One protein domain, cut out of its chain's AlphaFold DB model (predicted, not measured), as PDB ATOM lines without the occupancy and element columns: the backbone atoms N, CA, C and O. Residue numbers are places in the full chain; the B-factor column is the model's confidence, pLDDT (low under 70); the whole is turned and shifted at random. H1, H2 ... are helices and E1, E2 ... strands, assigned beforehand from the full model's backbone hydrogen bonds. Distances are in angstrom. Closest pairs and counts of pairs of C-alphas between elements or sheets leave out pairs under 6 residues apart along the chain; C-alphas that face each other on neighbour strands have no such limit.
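Overview. This is residues 102 to 171 of the 764 residues of an uncharacterized protein of Mytilus coruscus (UniProt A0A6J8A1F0). Little regular structure: two small hairpins, E1 with E2 and E3 with E4, sit apart among loops, and one short helix, H1, lies beside the second. The 70 printed residues hold four named strands, then one named helix; both two-stranded sheets are antiparallel, and the class is mixed, with only 20 residues in named elements. The whole is compact, with a radius of gyration of the C-alphas of 11.4 A and spans of 34 by 26 by 15 A.

Along the chain. E1 is residues 106 to 108, 6.9 A, from C-alpha 106 at (319.068, 271.403, 251.908); E2 is 121 to 123, 6.9 A; E3 is 148 to 150, 7.0 A; E4 is 156 to 158, 7.2 A. H1 is 159 to 166, 10.0 A, to C-alpha 166 at (306.475, 271.352, 249.342).

Arrangement. In hairpin E1 and E2, antiparallel at 147 degrees, N 107 and O 122 are within hydrogen-bond range, 2.8 A. In hairpin E3 and E4, antiparallel at 132 degrees, N 149 and O 157 are too, 2.8 A. The closest C-alphas of E3 and H1, Ile 149 and Glu 159, are 5.8 A apart. In H1 every O i to N i+4 pair is within range.

Size, cuts and confidence. The printed part has no cut. Links E1 to E2 and E2 to E3 are long. Residues 110, 112 to 118 and 168 to 171 have pLDDT under 70.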
ATOM      1  N   CYS A 102     324.137 271.327 247.247       83.81
ATOM      2  CA  CYS A 102     323.325 272.115 248.175       83.81
ATOM      3  C   CYS A 102     323.961 272.118 249.583       83.81
ATOM      4  O   CYS A 102     324.639 271.143 249.930       83.81
ATOM      5  N   PRO A 103     323.697 273.153 250.405       83.88
ATOM      6  CA  PRO A 103     323.989 273.126 251.840       83.88
ATOM      7  C   PRO A 103     323.483 271.830 252.497       83.88
ATOM      8  O   PRO A 103     322.526 271.226 252.014       83.88
ATOM      9  N   ILE A 104     324.114 271.377 253.583       87.00
ATOM     10  CA  ILE A 104     323.847 270.061 254.207       87.00
ATOM     11  C   ILE A 104     322.404 269.973 254.753       87.00
ATOM     12  O   ILE A 104     321.812 268.892 254.857       87.00
ATOM     13  N   GLU A 105     321.828 271.136 255.029       91.56
ATOM     14  CA  GLU A 105     320.478 271.420 255.503       91.56
ATOM     15  C   GLU A 105     319.434 271.364 254.368       91.56
ATOM     16  O   GLU A 105     318.228 271.403 254.616       91.56
ATOM     17  N   ALA A 106     319.881 271.279 253.111       89.81
ATOM     18  CA  ALA A 106     319.068 271.403 251.908       89.81
ATOM     19  C   ALA A 106     319.275 270.242 250.916       89.81
ATOM     20  O   ALA A 106     320.336 269.631 250.801       89.81
ATOM     21  N   LYS A 107     318.233 269.956 250.134       89.38
ATOM     22  CA  LYS A 107     318.217 268.955 249.059       89.38
ATOM     23  C   LYS A 107     317.951 269.618 247.712       89.38
ATOM     24  O   LYS A 107     317.198 270.588 247.628       89.38
ATOM     25  N   ARG A 108     318.555 269.076 246.653       83.75
ATOM     26  CA  ARG A 108     318.342 269.533 245.272       83.75
ATOM     27  C   ARG A 108     316.916 269.204 244.810       83.75
ATOM     28  O   ARG A 108     316.366 268.175 245.196       83.75
ATOM     29  N   VAL A 109     316.353 270.066 243.969       82.56
ATOM     30  CA  VAL A 109     315.062 269.883 243.287       82.56
ATOM     31  C   VAL A 109     315.202 270.147 241.788       82.56
ATOM     32  O   VAL A 109     316.048 270.929 241.367       82.56
ATOM     33  N   ASP A 110     314.346 269.527 240.975       69.06
ATOM     34  CA  ASP A 110     314.360 269.666 239.506       69.06
ATOM     35  C   ASP A 110     313.634 270.931 238.992       69.06
ATOM     36  O   ASP A 110     313.330 271.056 237.804       69.06
ATOM     37  N   TYR A 111     313.312 271.867 239.888       70.50
ATOM     38  CA  TYR A 111     312.628 273.121 239.586       70.50
ATOM     39  C   TYR A 111     313.160 274.256 240.468       70.50
ATOM     40  O   TYR A 111     313.553 274.037 241.611       70.50
ATOM     41  N   LEU A 112     313.135 275.488 239.955       58.50
ATOM     42  CA  LEU A 112     313.439 276.685 240.742       58.50
ATOM     43  C   LEU A 112     312.287 276.992 241.714       58.50
ATOM     44  O   LEU A 112     311.156 277.207 241.258       58.50
ATOM     45  N   PRO A 113     312.533 277.074 243.033       60.25
ATOM     46  CA  PRO A 113     311.631 277.772 243.941       60.25
ATOM     47  C   PRO A 113     311.724 279.287 243.683       60.25
ATOM     48  O   PRO A 113     312.726 279.775 243.166       60.25
ATOM     49  N   LYS A 114     310.742 280.081 244.138       53.69
ATOM     50  CA  LYS A 114     310.864 281.561 244.204       53.69
ATOM     51  C   LYS A 114     311.815 282.041 245.330       53.69
ATOM     52  O   LYS A 114     311.687 283.152 245.834       53.69
ATOM     53  N   SER A 115     312.732 281.183 245.768       53.88
ATOM     54  CA  SER A 115     313.740 281.448 246.794       53.88
ATOM     55  C   SER A 115     314.833 282.371 246.261       53.88
ATOM     56  O   SER A 115     315.268 282.188 245.131       53.88
ATOM     57  N   GLY A 116     315.370 283.273 247.088       53.44
ATOM     58  CA  GLY A 116     316.469 284.178 246.704       53.44
ATOM     59  C   GLY A 116     317.828 283.515 246.409       53.44
ATOM     60  O   GLY A 116     318.814 284.216 246.205       53.44
ATOM     61  N   CYS A 117     317.905 282.182 246.396       57.66
ATOM     62  CA  CYS A 117     319.100 281.417 246.052       57.66
ATOM     63  C   CYS A 117     319.162 281.134 244.551       57.66
ATOM     64  O   CYS A 117     318.197 280.649 243.966       57.66
ATOM     65  N   ARG A 118     320.341 281.317 243.944       62.78
ATOM     66  CA  ARG A 118     320.598 280.951 242.536       62.78
ATOM     67  C   ARG A 118     320.673 279.433 242.290       62.78
ATOM     68  O   ARG A 118     320.781 279.007 241.146       62.78
ATOM     69  N   ILE A 119     320.626 278.620 243.349       71.69
ATOM     70  CA  ILE A 119     320.762 277.158 243.303       71.69
ATOM     71  C   ILE A 119     319.378 276.508 243.488       71.69
ATOM     72  O   ILE A 119     318.684 276.868 244.442       71.69
ATOM     73  N   PRO A 120     318.964 275.537 242.647       78.81
ATOM     74  CA  PRO A 120     317.689 274.830 242.798       78.81
ATOM     75  C   PRO A 120     317.745 273.809 243.952       78.81
ATOM     76  O   PRO A 120     317.852 272.595 243.759       78.81
ATOM     77  N   CYS A 121     317.686 274.326 245.177       85.88
ATOM     78  CA  CYS A 121     317.635 273.574 246.427       85.88
ATOM     79  C   CYS A 121     316.404 274.001 247.247       85.88
ATOM     80  O   CYS A 121     315.974 275.153 247.162       85.88
ATOM     81  N   ILE A 122     315.886 273.111 248.095       91.75
ATOM     82  CA  ILE A 122     314.926 273.413 249.177       91.75
ATOM     83  C   ILE A 122     315.446 272.830 250.492       91.75
ATOM     84  O   ILE A 122     316.201 271.859 250.466       91.75
ATOM     85  N   CYS A 123     315.029 273.365 251.638       94.19
ATOM     86  CA  CYS A 123     315.404 272.801 252.936       94.19
ATOM     87  C   CYS A 123     314.914 271.348 253.075       94.19
ATOM     88  O   CYS A 123     313.803 271.003 252.648       94.19
ATOM     89  N   ASP A 124     315.755 270.462 253.617       94.75
ATOM     90  CA  ASP A 124     315.398 269.055 253.750       94.75
ATOM     91  C   ASP A 124     314.550 268.807 254.998       94.75
ATOM     92  O   ASP A 124     315.032 268.424 256.063       94.75
ATOM     93  N   THR A 125     313.240 268.932 254.813       94.25
ATOM     94  CA  THR A 125     312.237 268.642 255.840       94.25
ATOM     95  C   THR A 125     312.273 267.211 256.396       94.25
ATOM     96  O   THR A 125     311.699 266.971 257.453       94.25
ATOM     97  N   ARG A 126     312.963 266.256 255.744       91.31
ATOM     98  CA  ARG A 126     313.202 264.901 256.293       91.31
ATOM     99  C   ARG A 126     314.352 264.850 257.307       91.31
ATOM    100  O   ARG A 126     314.497 263.850 258.001       91.31
ATOM    101  N   ARG A 127     315.155 265.911 257.383       93.06
ATOM    102  CA  ARG A 127     316.229 266.154 258.358       93.06
ATOM    103  C   ARG A 127     315.837 267.251 259.363       93.06
ATOM    104  O   ARG A 127     316.707 267.882 259.946       93.06
ATOM    105  N   ASN A 128     314.536 267.511 259.517       94.56
ATOM    106  CA  ASN A 128     313.960 268.602 260.309       94.56
ATOM    107  C   ASN A 128     314.374 270.030 259.884       94.56
ATOM    108  O   ASN A 128     314.211 270.961 260.667       94.56
ATOM    109  N   TYR A 129     314.834 270.254 258.647       95.50
ATOM    110  CA  TYR A 129     315.114 271.611 258.154       95.50
ATOM    111  C   TYR A 129     313.922 272.217 257.402       95.50
ATOM    112  O   TYR A 129     313.362 271.593 256.498       95.50
ATOM    113  N   PHE A 130     313.566 273.459 257.728       95.19
ATOM    114  CA  PHE A 130     312.503 274.229 257.072       95.19
ATOM    115  C   PHE A 130     312.986 275.615 256.625       95.19
ATOM    116  O   PHE A 130     314.113 276.022 256.894       95.19
ATOM    117  N   GLY A 131     312.118 276.332 255.914       90.69
ATOM    118  CA  GLY A 131     312.409 277.611 255.282       90.69
ATOM    119  C   GLY A 131     312.236 277.537 253.766       90.69
ATOM    120  O   GLY A 131     312.627 276.570 253.113       90.69
ATOM    121  N   TYR A 132     311.668 278.589 253.177       86.38
ATOM    122  CA  TYR A 132     311.608 278.737 251.719       86.38
ATOM    123  C   TYR A 132     312.947 279.186 251.112       86.38
ATOM    124  O   TYR A 132     313.130 279.084 249.905       86.38
ATOM    125  N   ASN A 133     313.880 279.694 251.924       84.44
ATOM    126  CA  ASN A 133     315.212 280.109 251.494       84.44
ATOM    127  C   ASN A 133     316.221 278.980 251.758       84.44
ATOM    128  O   ASN A 133     316.628 278.769 252.896       84.44
ATOM    129  N   SER A 134     316.657 278.281 250.711       84.44
ATOM    130  CA  SER A 134     317.581 277.142 250.818       84.44
ATOM    131  C   SER A 134     319.032 277.496 251.165       84.44
ATOM    132  O   SER A 134     319.835 276.592 251.375       84.44
ATOM    133  N   CYS A 135     319.357 278.786 251.267       83.81
ATOM    134  CA  CYS A 135     320.627 279.301 251.781       83.81
ATOM    135  C   CYS A 135     320.521 279.718 253.261       83.81
ATOM    136  O   CYS A 135     321.506 280.161 253.842       83.81
ATOM    137  N   ASN A 136     319.326 279.636 253.861       88.69
ATOM    138  CA  ASN A 136     319.059 279.964 255.262       88.69
ATOM    139  C   ASN A 136     317.951 279.042 255.798       88.69
ATOM    140  O   ASN A 136     316.828 279.470 256.076       88.69
ATOM    141  N   CYS A 137     318.271 277.749 255.855       93.50
ATOM    142  CA  CYS A 137     317.395 276.726 256.408       93.50
ATOM    143  C   CYS A 137     317.458 276.739 257.935       93.50
ATOM    144  O   CYS A 137     318.536 276.693 258.522       93.50
ATOM    145  N   GLN A 138     316.295 276.763 258.578       94.56
ATOM    146  CA  GLN A 138     316.169 276.717 260.032       94.56
ATOM    147  C   GLN A 138     315.967 275.270 260.484       94.56
ATOM    148  O   GLN A 138     315.218 274.518 259.855       94.56
ATOM    149  N   LEU A 139     316.636 274.874 261.568       95.12
ATOM    150  CA  LEU A 139     316.405 273.586 262.216       95.12
ATOM    151  C   LEU A 139     315.117 273.660 263.045       95.12
ATOM    152  O   LEU A 139     314.924 274.582 263.834       95.12
ATOM    153  N   PHE A 140     314.239 272.679 262.876       95.31
ATOM    154  CA  PHE A 140     313.066 272.483 263.716       95.31
ATOM    155  C   PHE A 140     313.436 271.575 264.893       95.31
ATOM    156  O   PHE A 140     313.585 270.364 264.735       95.31
ATOM    157  N   GLU A 141     313.583 272.170 266.077       94.31
ATOM    158  CA  GLU A 141     313.925 271.463 267.324       94.31
ATOM    159  C   GLU A 141     312.769 270.594 267.865       94.31
ATOM    160  O   GLU A 141     312.962 269.771 268.758       94.31
ATOM    161  N   GLY A 142     311.557 270.758 267.326       92.12
ATOM    162  CA  GLY A 142     310.390 269.961 267.693       92.12
ATOM    163  C   GLY A 142     310.352 268.576 267.035       92.12
ATOM    164  O   GLY A 142     310.961 268.318 265.998       92.12
ATOM    165  N   ILE A 143     309.542 267.684 267.606       92.06
ATOM    166  CA  ILE A 143     309.182 266.400 266.992       92.06
ATOM    167  C   ILE A 143     307.760 266.527 266.441       92.06
ATOM    168  O   ILE A 143     306.825 266.804 267.192       92.06
ATOM    169  N   CYS A 144     307.581 266.318 265.135       94.25
ATOM    170  CA  CYS A 144     306.247 266.239 264.544       94.25
ATOM    171  C   CYS A 144     305.514 264.976 265.024       94.25
ATOM    172  O   CYS A 144     306.074 263.880 265.012       94.25
ATOM    173  N   SER A 145     304.252 265.127 265.434       93.38
ATOM    174  CA  SER A 145     303.402 264.024 265.900       93.38
ATOM    175  C   SER A 145     303.285 262.912 264.856       93.38
ATOM    176  O   SER A 145     303.196 263.191 263.661       93.38
ATOM    177  N   THR A 146     303.222 261.653 265.298       92.62
ATOM    178  CA  THR A 146     303.152 260.463 264.432       92.62
ATOM    179  C   THR A 146     302.096 260.603 263.328       92.62
ATOM    180  O   THR A 146     300.915 260.779 263.616       92.62
ATOM    181  N   GLY A 147     302.523 260.513 262.063       89.31
ATOM    182  CA  GLY A 147     301.674 260.726 260.879       89.31
ATOM    183  C   GLY A 147     301.743 262.138 260.277       89.31
ATOM    184  O   GLY A 147     301.239 262.354 259.178       89.31
ATOM    185  N   THR A 148     302.408 263.085 260.943       93.94
ATOM    186  CA  THR A 148     302.724 264.414 260.397       93.94
ATOM    187  C   THR A 148     304.214 264.548 260.089       93.94
ATOM    188  O   THR A 148     305.053 263.948 260.760       93.94
ATOM    189  N   ILE A 149     304.545 265.346 259.075       94.62
ATOM    190  CA  ILE A 149     305.919 265.697 258.705       94.62
ATOM    191  C   ILE A 149     306.062 267.216 258.606       94.62
ATOM    192  O   ILE A 149     305.083 267.947 258.441       94.62
ATOM    193  N   LEU A 150     307.302 267.692 258.688       96.19
ATOM    194  CA  LEU A 150     307.625 269.106 258.565       96.19
ATOM    195  C   LEU A 150     307.385 269.605 257.125       96.19
ATOM    196  O   LEU A 150     307.789 268.970 256.143       96.19
ATOM    197  N   ALA A 151     306.746 270.763 256.993       95.44
ATOM    198  CA  ALA A 151     306.607 271.495 255.736       95.44
ATOM    199  C   ALA A 151     307.554 272.709 255.691       95.44
ATOM    200  O   ALA A 151     308.032 273.180 256.723       95.44
ATOM    201  N   LEU A 152     307.823 273.248 254.494       92.75
ATOM    202  CA  LEU A 152     308.783 274.356 254.297       92.75
ATOM    203  C   LEU A 152     308.454 275.649 255.078       92.75
ATOM    204  O   LEU A 152     309.329 276.496 255.234       92.75
ATOM    205  N   ASN A 153     307.233 275.796 255.595       93.44
ATOM    206  CA  ASN A 153     306.810 276.905 256.456       93.44
ATOM    207  C   ASN A 153     307.081 276.687 257.964       93.44
ATOM    208  O   ASN A 153     306.678 277.529 258.761       93.44
ATOM    209  N   GLY A 154     307.694 275.568 258.366       94.56
ATOM    210  CA  GLY A 154     307.961 275.236 259.773       94.56
ATOM    211  C   GLY A 154     306.792 274.589 260.524       94.56
ATOM    212  O   GLY A 154     306.896 274.358 261.724       94.56
ATOM    213  N   SER A 155     305.681 274.279 259.846       96.25
ATOM    214  CA  SER A 155     304.549 273.567 260.459       96.25
ATOM    215  C   SER A 155     304.642 272.051 260.263       96.25
ATOM    216  O   SER A 155     305.005 271.576 259.185       96.25
ATOM    217  N   CYS A 156     304.282 271.290 261.299       97.06
ATOM    218  CA  CYS A 156     304.022 269.855 261.201       97.06
ATOM    219  C   CYS A 156     302.601 269.635 260.675       97.06
ATOM    220  O   CYS A 156     301.634 270.064 261.306       97.06
ATOM    221  N   VAL A 157     302.465 268.964 259.532       96.06
ATOM    222  CA  VAL A 157     301.172 268.679 258.887       96.06
ATOM    223  C   VAL A 157     301.156 267.256 258.325       96.06
ATOM    224  O   VAL A 157     302.207 266.642 258.166       96.06
ATOM    225  N   ASP A 158     299.972 266.719 258.026       95.38
ATOM    226  CA  ASP A 158     299.815 265.426 257.338       95.38
ATOM    227  C   ASP A 158     300.698 265.341 256.077       95.38
ATOM    228  O   ASP A 158     300.868 266.343 255.372       95.38
ATOM    229  N   GLU A 159     301.247 264.160 255.766       89.88
ATOM    230  CA  GLU A 159     302.171 263.997 254.634       89.88
ATOM    231  C   GLU A 159     301.583 264.507 253.307       89.88
ATOM    232  O   GLU A 159     302.308 265.136 252.535       89.88
ATOM    233  N   ARG A 160     300.283 264.338 253.037       89.69
ATOM    234  CA  ARG A 160     299.655 264.863 251.812       89.69
ATOM    235  C   ARG A 160     299.654 266.394 251.790       89.69
ATOM    236  O   ARG A 160     299.871 266.981 250.731       89.69
ATOM    237  N   ILE A 161     299.434 267.043 252.934       89.94
ATOM    238  CA  ILE A 161     299.448 268.510 253.056       89.94
ATOM    239  C   ILE A 161     300.886 269.033 252.952       89.94
ATOM    240  O   ILE A 161     301.136 269.994 252.226       89.94
ATOM    241  N   ALA A 162     301.853 268.365 253.584       87.44
ATOM    242  CA  ALA A 162     303.266 268.700 253.441       87.44
ATOM    243  C   ALA A 162     303.736 268.508 251.994       87.44
ATOM    244  O   ALA A 162     304.394 269.386 251.447       87.44
ATOM    245  N   GLN A 163     303.354 267.415 251.328       84.06
ATOM    246  CA  GLN A 163     303.621 267.214 249.903       84.06
ATOM    247  C   GLN A 163     302.954 268.296 249.039       84.06
ATOM    248  O   GLN A 163     303.557 268.712 248.057       84.06
ATOM    249  N   GLN A 164     301.767 268.804 249.387       86.81
ATOM    250  CA  GLN A 164     301.174 269.953 248.688       86.81
ATOM    251  C   GLN A 164     301.980 271.241 248.914       86.81
ATOM    252  O   GLN A 164     302.368 271.873 247.937       86.81
ATOM    253  N   ILE A 165     302.306 271.601 250.161       84.94
ATOM    254  CA  ILE A 165     303.100 272.803 250.486       84.94
ATOM    255  C   ILE A 165     304.496 272.742 249.847       84.94
ATOM    256  O   ILE A 165     304.985 273.741 249.321       84.94
ATOM    257  N   ASN A 166     305.122 271.566 249.850       80.50
ATOM    258  CA  ASN A 166     306.475 271.352 249.342       80.50
ATOM    259  C   ASN A 166     306.518 271.165 247.812       80.50
ATOM    260  O   ASN A 166     307.583 271.327 247.230       80.50
ATOM    261  N   ASN A 167     305.392 270.850 247.153       74.19
ATOM    262  CA  ASN A 167     305.270 270.770 245.687       74.19
ATOM    263  C   ASN A 167     304.406 271.903 245.096       74.19
ATOM    264  O   ASN A 167     303.970 271.804 243.945       74.19
ATOM    265  N   LEU A 168     304.140 272.973 245.857       57.50
ATOM    266  CA  LEU A 168     303.330 274.113 245.418       57.50
ATOM    267  C   LEU A 168     304.090 274.939 244.368       57.50
ATOM    268  O   LEU A 168     304.658 275.999 244.633       57.50
ATOM    269  N   LYS A 169     304.069 274.438 243.130       45.69
ATOM    270  CA  LYS A 169     304.415 275.186 241.922       45.69
ATOM    271  C   LYS A 169     303.600 276.486 241.959       45.69
ATOM    272  O   LYS A 169     302.371 276.402 242.003       45.69
ATOM    273  N   PRO A 170     304.239 277.670 242.012       39.75
ATOM    274  CA  PRO A 170     303.545 278.899 242.376       39.75
ATOM    275  C   PRO A 170     302.419 279.191 241.385       39.75
ATOM    276  O   PRO A 170     302.660 279.220 240.176       39.75
ATOM    277  N   LEU A 171     301.201 279.411 241.900       31.38
ATOM    278  CA  LEU A 171     300.062 279.825 241.080       31.38
ATOM    279  C   LEU A 171     300.449 281.088 240.304       31.38
ATOM    280  O   LEU A 171     301.045 282.014 240.864       31.38
TER     281      LEU A 171